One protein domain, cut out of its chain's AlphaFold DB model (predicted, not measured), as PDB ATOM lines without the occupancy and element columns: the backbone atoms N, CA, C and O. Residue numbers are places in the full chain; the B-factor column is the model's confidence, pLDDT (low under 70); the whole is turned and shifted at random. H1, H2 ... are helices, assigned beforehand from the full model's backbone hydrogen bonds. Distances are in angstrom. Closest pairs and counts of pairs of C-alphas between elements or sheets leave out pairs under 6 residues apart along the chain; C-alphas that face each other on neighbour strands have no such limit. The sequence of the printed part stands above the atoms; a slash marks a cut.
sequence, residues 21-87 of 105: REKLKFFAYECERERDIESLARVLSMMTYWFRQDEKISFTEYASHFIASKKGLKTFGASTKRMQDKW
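What this domain is: This is residues 21 to 87 of the 105 residues of an uncharacterized protein of Arsenophonus endosymbiont of Trialeurodes vaporariorum (UniProt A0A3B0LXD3). Two helical hairpins are packed together: H1 and H2 form a narrow V that closes at a tight turn, and H3 with the short H4 forms a second hairpin whose arms are joined by a long loop. H3 packs steeply on the last part of H2, H4 lies by the first part of H2, and H1 stays clear of H3. The printed part has 67 residues, with four named helices in the order H1, H2, H3, H4 and no named strand, and its class is all helix. It is compact, with a radius of gyration of the C-alphas of 11.5 A, and spans 34 by 29 by 18 A.

Where its parts are: H1 covers residues 21 to 33 and is 18.2 A long from first to last C-alpha, beginning with C-alpha 21 at (11.720, 4.853, -33.596). H2, residues 37 to 50, is the longest helix at 19.8 A, and its C-alpha 37 stands at (9.594, 0.781, -15.100). H3, residues 59 to 69, is 15.2 A long. H4, residues 81 to 86, is 8.7 A long and ends with C-alpha 86 at (0.829, -1.450, -28.001).

How they stand to each other: H2 is the hub, touching the three other helices. H1 and H2 are a helical hairpin: they touch, residues 28 to 32 of H1 alone touching H2 and residues 37 to 40 of H2 alone touching H1, and they run opposite ways at a shallow tilt of 25 degrees. Their closest C-alphas, those of Cys 31 and Leu 40, are 6.3 A apart. With residues 46 to 50 alone, H2 touches H3, opposite ways at a steep tilt of 70.0 degrees, only just short of about perpendicular; the closest C-alphas, of Trp 50 and Tyr 62, are 6.9 A apart. H2 and H4 only just touch, with 3 pairs of C-alphas within 8 A, through residues 39 to 43 of H2 alone; they run the same way at a steep tilt of 54 degrees, and the closest C-alphas, of Ser 39 and Met 83, are 6.6 A apart. H3 and H4 are a helical hairpin; they touch and run opposite ways at a shallow tilt of 32 degrees, only just short of steep, and the closest C-alphas, of Ile 67 and Gln 84, are 6.1 A apart. H1 and H4 are near each other, while H1 and H3 are apart. In H1, H2, H3 and H4 every O i to N i+4 pair is within hydrogen-bond range.

The domain as a whole: The two C-alphas farthest apart, those of Glu 34 and Asp 54, are 34.5 A apart. The printed part has no cut. The link from H1 to H2 is tight, that from H2 to H3 is short, and that from H3 to H4, with 11 residues, is long. The mean pLDDT of the printed part is 93.1, and one residue, Phe 76, is under 70.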
ATOM      1  N   ARG A  21      10.979   4.058 -34.586       96.81
ATOM      2  CA  ARG A  21      11.720   4.853 -33.596       96.81
ATOM      3  C   ARG A  21      10.814   5.847 -32.878       96.81
ATOM      4  O   ARG A  21      10.866   5.909 -31.652       96.81
ATOM      5  N   GLU A  22       9.958   6.583 -33.587       97.88
ATOM      6  CA  GLU A  22       9.037   7.533 -32.941       97.88
ATOM      7  C   GLU A  22       7.970   6.818 -32.090       97.88
ATOM      8  O   GLU A  22       7.721   7.212 -30.947       97.88
ATOM      9  N   LYS A  23       7.405   5.699 -32.570       95.94
ATOM     10  CA  LYS A  23       6.458   4.861 -31.807       95.94
ATOM     11  C   LYS A  23       7.080   4.309 -30.523       95.94
ATOM     12  O   LYS A  23       6.353   4.186 -29.530       95.94
ATOM     13  N   LEU A  24       8.375   3.975 -30.548       96.62
ATOM     14  CA  LEU A  24       9.149   3.492 -29.402       96.62
ATOM     15  C   LEU A  24       9.518   4.620 -28.428       96.62
ATOM     16  O   LEU A  24       9.298   4.457 -27.230       96.62
ATOM     17  N   LYS A  25      10.005   5.771 -28.916       97.50
ATOM     18  CA  LYS A  25      10.258   6.969 -28.090       97.50
ATOM     19  C   LYS A  25       9.005   7.389 -27.329       97.50
ATOM     20  O   LYS A  25       9.057   7.579 -26.118       97.50
ATOM     21  N   PHE A  26       7.872   7.472 -28.028       97.44
ATOM     22  CA  PHE A  26       6.590   7.816 -27.421       97.44
ATOM     23  C   PHE A  26       6.190   6.799 -26.344       97.44
ATOM     24  O   PHE A  26       5.846   7.187 -25.235       97.44
ATOM     25  N   PHE A  27       6.320   5.495 -26.621       97.00
ATOM     26  CA  PHE A  27       6.053   4.450 -25.627       97.00
ATOM     27  C   PHE A  27       6.955   4.568 -24.386       97.00
ATOM     28  O   PHE A  27       6.473   4.420 -23.265       97.00
ATOM     29  N   ALA A  28       8.250   4.845 -24.570       97.19
ATOM     30  CA  ALA A  28       9.193   5.025 -23.469       97.19
ATOM     31  C   ALA A  28       8.831   6.246 -22.606       97.19
ATOM     32  O   ALA A  28       8.777   6.119 -21.385       97.19
ATOM     33  N   TYR A  29       8.490   7.375 -23.234       97.62
ATOM     34  CA  TYR A  29       8.007   8.581 -22.553       97.62
ATOM     35  C   TYR A  29       6.708   8.334 -21.767       97.62
ATOM     36  O   TYR A  29       6.581   8.759 -20.620       97.62
ATOM     37  N   GLU A  30       5.746   7.597 -22.331       97.62
ATOM     38  CA  GLU A  30       4.528   7.230 -21.596       97.62
ATOM     39  C   GLU A  30       4.813   6.310 -20.403       97.62
ATOM     40  O   GLU A  30       4.153   6.432 -19.369       97.62
ATOM     41  N   CYS A  31       5.784   5.399 -20.517       97.19
ATOM     42  CA  CYS A  31       6.215   4.556 -19.398       97.19
ATOM     43  C   CYS A  31       6.928   5.370 -18.309       97.19
ATOM     44  O   CYS A  31       6.634   5.175 -17.135       97.19
ATOM     45  N   GLU A  32       7.804   6.307 -18.676       96.75
ATOM     46  CA  GLU A  32       8.458   7.231 -17.738       96.75
ATOM     47  C   GLU A  32       7.426   8.071 -16.971       96.75
ATOM     48  O   GLU A  32       7.389   8.036 -15.738       96.75
ATOM     49  N   ARG A  33       6.540   8.764 -17.702       97.75
ATOM     50  CA  ARG A  33       5.474   9.627 -17.163       97.75
ATOM     51  C   ARG A  33       4.612   8.914 -16.118       97.75
ATOM     52  O   ARG A  33       4.201   9.522 -15.135       97.75
ATOM     53  N   GLU A  34       4.332   7.633 -16.340       97.44
ATOM     54  CA  GLU A  34       3.468   6.809 -15.483       97.44
ATOM     55  C   GLU A  34       4.244   5.910 -14.510       97.44
ATOM     56  O   GLU A  34       3.636   5.149 -13.759       97.44
ATOM     57  N   ARG A  35       5.581   6.016 -14.481       97.25
ATOM     58  CA  ARG A  35       6.492   5.192 -13.665       97.25
ATOM     59  C   ARG A  35       6.372   3.680 -13.924       97.25
ATOM     60  O   ARG A  35       6.694   2.873 -13.053       97.25
ATOM     61  N   ASP A  36       5.981   3.285 -15.137       97.00
ATOM     62  CA  ASP A  36       5.955   1.891 -15.599       97.00
ATOM     63  C   ASP A  36       7.368   1.418 -15.999       97.00
ATOM     64  O   ASP A  36       7.710   1.207 -17.167       97.00
ATOM     65  N   ILE A  37       8.215   1.273 -14.978       95.06
ATOM     66  CA  ILE A  37       9.594   0.781 -15.100       95.06
ATOM     67  C   ILE A  37       9.610  -0.669 -15.618       95.06
ATOM     68  O   ILE A  37      10.538  -1.063 -16.327       95.06
ATOM     69  N   GLU A  38       8.577  -1.462 -15.312       94.19
ATOM     70  CA  GLU A  38       8.477  -2.866 -15.722       94.19
ATOM     71  C   GLU A  38       8.310  -3.005 -17.243       94.19
ATOM     72  O   GLU A  38       9.074  -3.741 -17.876       94.19
ATOM     73  N   SER A  39       7.368  -2.275 -17.853       95.44
ATOM     74  CA  SER A  39       7.209  -2.256 -19.313       95.44
ATOM     75  C   SER A  39       8.457  -1.716 -20.009       95.44
ATOM     76  O   SER A  39       8.863  -2.268 -21.033       95.44
ATOM     77  N   LEU A  40       9.102  -0.684 -19.451       95.56
ATOM     78  CA  LEU A  40      10.328  -0.113 -20.016       95.56
ATOM     79  C   LEU A  40      11.480  -1.136 -20.028       95.56
ATOM     80  O   LEU A  40      12.074  -1.386 -21.079       95.56
ATOM     81  N   ALA A  41      11.752  -1.795 -18.897       94.62
ATOM     82  CA  ALA A  41      12.802  -2.812 -18.783       94.62
ATOM     83  C   ALA A  41      12.544  -4.043 -19.675       94.62
ATOM     84  O   ALA A  41      13.472  -4.604 -20.272       94.62
ATOM     85  N   ARG A  42      11.277  -4.454 -19.811       93.62
ATOM     86  CA  ARG A  42      10.879  -5.564 -20.690       93.62
ATOM     87  C   ARG A  42      10.991  -5.210 -22.172       93.62
ATOM     88  O   ARG A  42      11.407  -6.065 -22.948       93.62
ATOM     89  N   VAL A  43      10.701  -3.969 -22.572       95.12
ATOM     90  CA  VAL A  43      10.928  -3.504 -23.953       95.12
ATOM     91  C   VAL A  43      12.419  -3.419 -24.280       95.12
ATOM     92  O   VAL A  43      12.816  -3.909 -25.335       95.12
ATOM     93  N   LEU A  44      13.261  -2.916 -23.371       94.25
ATOM     94  CA  LEU A  44      14.719  -2.954 -23.550       94.25
ATOM     95  C   LEU A  44      15.225  -4.396 -23.722       94.25
ATOM     96  O   LEU A  44      15.996  -4.677 -24.636       94.25
ATOM     97  N   SER A  45      14.728  -5.329 -22.906       93.00
ATOM     98  CA  SER A  45      15.045  -6.757 -23.037       93.00
ATOM     99  C   SER A  45      14.586  -7.327 -24.388       93.00
ATOM    100  O   SER A  45      15.345  -8.013 -25.061       93.00
ATOM    101  N   MET A  46      13.368  -7.008 -24.831       93.75
ATOM    102  CA  MET A  46      12.838  -7.413 -26.139       93.75
ATOM    103  C   MET A  46      13.698  -6.888 -27.303       93.75
ATOM    104  O   MET A  46      13.955  -7.629 -28.249       93.75
ATOM    105  N   MET A  47      14.199  -5.650 -27.216       94.69
ATOM    106  CA  MET A  47      15.109  -5.084 -28.218       94.69
ATOM    107  C   MET A  47      16.433  -5.855 -28.316       94.69
ATOM    108  O   MET A  47      16.916  -6.066 -29.425       94.69
ATOM    109  N   THR A  48      17.018  -6.327 -27.205       92.69
ATOM    110  CA  THR A  48      18.281  -7.097 -27.275       92.69
ATOM    111  C   THR A  48      18.111  -8.460 -27.944       92.69
ATOM    112  O   THR A  48      19.042  -8.929 -28.599       92.69
ATOM    113  N   TYR A  49      16.933  -9.085 -27.845       93.12
ATOM    114  CA  TYR A  49      16.614 -10.283 -28.626       93.12
ATOM    115  C   TYR A  49      16.337  -9.953 -30.097       93.12
ATOM    116  O   TYR A  49      16.746 -10.707 -30.979       93.12
ATOM    117  N   TRP A  50      15.691  -8.820 -30.375       94.56
ATOM    118  CA  TRP A  50      15.405  -8.362 -31.732       94.56
ATOM    119  C   TRP A  50      16.669  -8.080 -32.560       94.56
ATOM    120  O   TRP A  50      16.777  -8.548 -33.688       94.56
ATOM    121  N   PHE A  51      17.673  -7.412 -31.982       92.00
ATOM    122  CA  PHE A  51      18.973  -7.187 -32.639       92.00
ATOM    123  C   PHE A  51      19.757  -8.477 -32.948       92.00
ATOM    124  O   PHE A  51      20.794  -8.421 -33.602       92.00
ATOM    125  N   ARG A  52      19.293  -9.631 -32.450       90.44
ATOM    126  CA  ARG A  52      19.918 -10.951 -32.601       90.44
ATOM    127  C   ARG A  52      19.094 -11.917 -33.457       90.44
ATOM    128  O   ARG A  52      19.314 -13.120 -33.366       90.44
ATOM    129  N   GLN A  53      18.105 -11.433 -34.208       90.88
ATOM    130  CA  GLN A  53      17.375 -12.289 -35.142       90.88
ATOM    131  C   GLN A  53      18.234 -12.581 -36.374       90.88
ATOM    132  O   GLN A  53      18.825 -11.669 -36.945       90.88
ATOM    133  N   ASP A  54      18.261 -13.847 -36.789       86.44
ATOM    134  CA  ASP A  54      18.889 -14.264 -38.048       86.44
ATOM    135  C   ASP A  54      18.052 -13.798 -39.262       86.44
ATOM    136  O   ASP A  54      18.579 -13.481 -40.326       86.44
ATOM    137  N   GLU A  55      16.729 -13.708 -39.080       87.00
ATOM    138  CA  GLU A  55      15.753 -13.223 -40.064       87.00
ATOM    139  C   GLU A  55      15.550 -11.700 -39.978       87.00
ATOM    140  O   GLU A  55      15.247 -11.167 -38.910       87.00
ATOM    141  N   LYS A  56      15.592 -11.002 -41.123       89.25
ATOM    142  CA  LYS A  56      15.221  -9.575 -41.219       89.25
ATOM    143  C   LYS A  56      13.698  -9.399 -41.126       89.25
ATOM    144  O   LYS A  56      12.979  -9.918 -41.979       89.25
ATOM    145  N   ILE A  57      13.211  -8.637 -40.134       92.25
ATOM    146  CA  ILE A  57      11.782  -8.652 -39.729       92.25
ATOM    147  C   ILE A  57      11.079  -7.288 -39.488       92.25
ATOM    148  O   ILE A  57       9.857  -7.256 -39.458       92.25
ATOM    149  N   SER A  58      11.773  -6.148 -39.354       94.00
ATOM    150  CA  SER A  58      11.275  -4.931 -38.636       94.00
ATOM    151  C   SER A  58      11.118  -5.149 -37.121       94.00
ATOM    152  O   SER A  58      11.168  -6.285 -36.645       94.00
ATOM    153  N   PHE A  59      10.998  -4.079 -36.331       95.31
ATOM    154  CA  PHE A  59      10.814  -4.176 -34.875       95.31
ATOM    155  C   PHE A  59       9.365  -4.467 -34.482       95.31
ATOM    156  O   PHE A  59       9.115  -5.231 -33.552       95.31
ATOM    157  N   THR A  60       8.408  -3.891 -35.198       95.25
ATOM    158  CA  THR A  60       6.977  -3.927 -34.886       95.25
ATOM    159  C   THR A  60       6.403  -5.325 -35.075       95.25
ATOM    160  O   THR A  60       5.679  -5.808 -34.199       95.25
ATOM    161  N   GLU A  61       6.761  -6.003 -36.171       95.25
ATOM    162  CA  GLU A  61       6.359  -7.392 -36.409       95.25
ATOM    163  C   GLU A  61       6.933  -8.304 -35.314       95.25
ATOM    164  O   GLU A  61       6.176  -8.988 -34.614       95.25
ATOM    165  N   TYR A  62       8.250  -8.234 -35.078       95.50
ATOM    166  CA  TYR A  62       8.925  -9.010 -34.038       95.50
ATOM    167  C   TYR A  62       8.313  -8.798 -32.650       95.50
ATOM    168  O   TYR A  62       8.003  -9.767 -31.954       95.50
ATOM    169  N   ALA A  63       8.104  -7.539 -32.257       95.94
ATOM    170  CA  ALA A  63       7.525  -7.177 -30.972       95.94
ATOM    171  C   ALA A  63       6.146  -7.819 -30.786       95.94
ATOM    172  O   ALA A  63       5.880  -8.387 -29.728       95.94
ATOM    173  N   SER A  64       5.299  -7.812 -31.822       96.19
ATOM    174  CA  SER A  64       3.971  -8.431 -31.761       96.19
ATOM    175  C   SER A  64       4.041  -9.946 -31.506       96.19
ATOM    176  O   SER A  64       3.334 -10.468 -30.637       96.19
ATOM    177  N   HIS A  65       4.958 -10.656 -32.173       95.88
ATOM    178  CA  HIS A  65       5.173 -12.084 -31.951       95.88
ATOM    179  C   HIS A  65       5.784 -12.381 -30.581       95.88
ATOM    180  O   HIS A  65       5.333 -13.310 -29.912       95.88
ATOM    181  N   PHE A  66       6.760 -11.588 -30.136       94.88
ATOM    182  CA  PHE A  66       7.392 -11.739 -28.827       94.88
ATOM    183  C   PHE A  66       6.356 -11.553 -27.717       94.88
ATOM    184  O   PHE A  66       6.189 -12.391 -26.838       94.88
ATOM    185  N   ILE A  67       5.584 -10.474 -27.781       94.88
ATOM    186  CA  ILE A  67       4.586 -10.135 -26.766       94.88
ATOM    187  C   ILE A  67       3.467 -11.179 -26.702       94.88
ATOM    188  O   ILE A  67       3.003 -11.494 -25.601       94.88
ATOM    189  N   ALA A  68       3.089 -11.765 -27.842       94.44
ATOM    190  CA  ALA A  68       2.179 -12.903 -27.902       94.44
ATOM    191  C   ALA A  68       2.789 -14.189 -27.308       94.44
ATOM    192  O   ALA A  68       2.136 -14.829 -26.486       94.44
ATOM    193  N   SER A  69       4.037 -14.546 -27.648       93.44
ATOM    194  CA  SER A  69       4.706 -15.763 -27.145       93.44
ATOM    195  C   SER A  69       5.010 -15.725 -25.642       93.44
ATOM    196  O   SER A  69       5.228 -16.764 -25.018       93.44
ATOM    197  N   LYS A  70       5.013 -14.523 -25.050       91.44
ATOM    198  CA  LYS A  70       5.218 -14.278 -23.616       91.44
ATOM    199  C   LYS A  70       3.935 -13.977 -22.830       91.44
ATOM    200  O   LYS A  70       4.001 -13.744 -21.619       91.44
ATOM    201  N   LYS A  71       2.768 -13.958 -23.483       89.69
ATOM    202  CA  LYS A  71       1.486 -13.649 -22.834       89.69
ATOM    203  C   LYS A  71       1.104 -14.748 -21.836       89.69
ATOM    204  O   LYS A  71       1.096 -15.925 -22.173       89.69
ATOM    205  N   GLY A  72       0.759 -14.359 -20.609       85.00
ATOM    206  CA  GLY A  72       0.335 -15.287 -19.549       85.00
ATOM    207  C   GLY A  72       1.472 -16.011 -18.812       85.00
ATOM    208  O   GLY A  72       1.198 -16.752 -17.869       85.00
ATOM    209  N   LEU A  73       2.737 -15.779 -19.180       86.12
ATOM    210  CA  LEU A  73       3.876 -16.234 -18.382       86.12
ATOM    211  C   LEU A  73       3.955 -15.454 -17.055       86.12
ATOM    212  O   LEU A  73       3.526 -14.305 -16.972       86.12
ATOM    213  N   LYS A  74       4.546 -16.071 -16.025       80.69
ATOM    214  CA  LYS A  74       4.815 -15.447 -14.710       80.69
ATOM    215  C   LYS A  74       6.306 -15.176 -14.458       80.69
ATOM    216  O   LYS A  74       6.705 -14.891 -13.336       80.69
ATOM    217  N   THR A  75       7.142 -15.329 -15.483       77.88
ATOM    218  CA  THR A  75       8.600 -15.154 -15.403       77.88
ATOM    219  C   THR A  75       9.012 -13.742 -15.822       77.88
ATOM    220  O   THR A  75       8.219 -12.995 -16.392       77.88
ATOM    221  N   PHE A  76      10.282 -13.388 -15.599       68.38
ATOM    222  CA  PHE A  76      10.867 -12.094 -15.985       68.38
ATOM    223  C   PHE A  76      10.634 -11.712 -17.463       68.38
ATOM    224  O   PHE A  76      10.540 -10.533 -17.792       68.38
ATOM    225  N   GLY A  77      10.483 -12.704 -18.348       75.81
ATOM    226  CA  GLY A  77      10.206 -12.500 -19.770       75.81
ATOM    227  C   GLY A  77       8.733 -12.294 -20.148       75.81
ATOM    228  O   GLY A  77       8.458 -12.241 -21.339       75.81
ATOM    229  N   ALA A  78       7.786 -12.235 -19.203       87.44
ATOM    230  CA  ALA A  78       6.360 -12.050 -19.494       87.44
ATOM    231  C   ALA A  78       6.056 -10.692 -20.162       87.44
ATOM    232  O   ALA A  78       6.700  -9.686 -19.868       87.44
ATOM    233  N   SER A  79       5.025 -10.606 -21.006       91.19
ATOM    234  CA  SER A  79       4.577  -9.320 -21.566       91.19
ATOM    235  C   SER A  79       3.609  -8.593 -20.621       91.19
ATOM    236  O   SER A  79       2.660  -9.196 -20.116       91.19
ATOM    237  N   THR A  80       3.818  -7.293 -20.373       94.50
ATOM    238  CA  THR A  80       2.872  -6.478 -19.578       94.50
ATOM    239  C   THR A  80       1.587  -6.210 -20.367       94.50
ATOM    240  O   THR A  80       1.565  -6.330 -21.596       94.50
ATOM    241  N   LYS A  81       0.508  -5.789 -19.690       93.94
ATOM    242  CA  LYS A  81      -0.723  -5.361 -20.379       93.94
ATOM    243  C   LYS A  81      -0.447  -4.207 -21.354       93.94
ATOM    244  O   LYS A  81      -0.889  -4.263 -22.494       93.94
ATOM    245  N   ARG A  82       0.350  -3.213 -20.945       95.06
ATOM    246  CA  ARG A  82       0.747  -2.070 -21.784       95.06
ATOM    247  C   ARG A  82       1.495  -2.504 -23.052       95.06
ATOM    248  O   ARG A  82       1.180  -2.019 -24.135       95.06
ATOM    249  N   MET A  83       2.418  -3.464 -22.950       95.56
ATOM    250  CA  MET A  83       3.074  -4.060 -24.122       95.56
ATOM    251  C   MET A  83       2.064  -4.780 -25.035       95.56
ATOM    252  O   MET A  83       2.073  -4.564 -26.246       95.56
ATOM    253  N   GLN A  84       1.167  -5.589 -24.456       95.12
ATOM    254  CA  GLN A  84       0.103  -6.298 -25.188       95.12
ATOM    255  C   GLN A  84      -0.873  -5.349 -25.891       95.12
ATOM    256  O   GLN A  84      -1.387  -5.692 -26.952       95.12
ATOM    257  N   ASP A  85      -1.122  -4.166 -25.326       94.69
ATOM    258  CA  ASP A  85      -1.983  -3.161 -25.940       94.69
ATOM    259  C   ASP A  85      -1.293  -2.386 -27.077       94.69
ATOM    260  O   ASP A  85      -1.953  -2.048 -28.061       94.69
ATOM    261  N   LYS A  86       0.027  -2.162 -26.989       95.38
ATOM    262  CA  LYS A  86       0.829  -1.450 -28.001       95.38
ATOM    263  C   LYS A  86       1.149  -2.297 -29.239       95.38
ATOM    264  O   LYS A  86       1.020  -1.798 -30.353       95.38
ATOM    265  N   TRP A  87       1.562  -3.552 -29.054       95.75
ATOM    266  CA  TRP A  87       1.978  -4.456 -30.138       95.75
ATOM    267  C   TRP A  87       1.069  -5.688 -30.190       95.75
ATOM    268  O   TRP A  87       1.457  -6.804 -29.841       95.75
TER     269      TRP A  87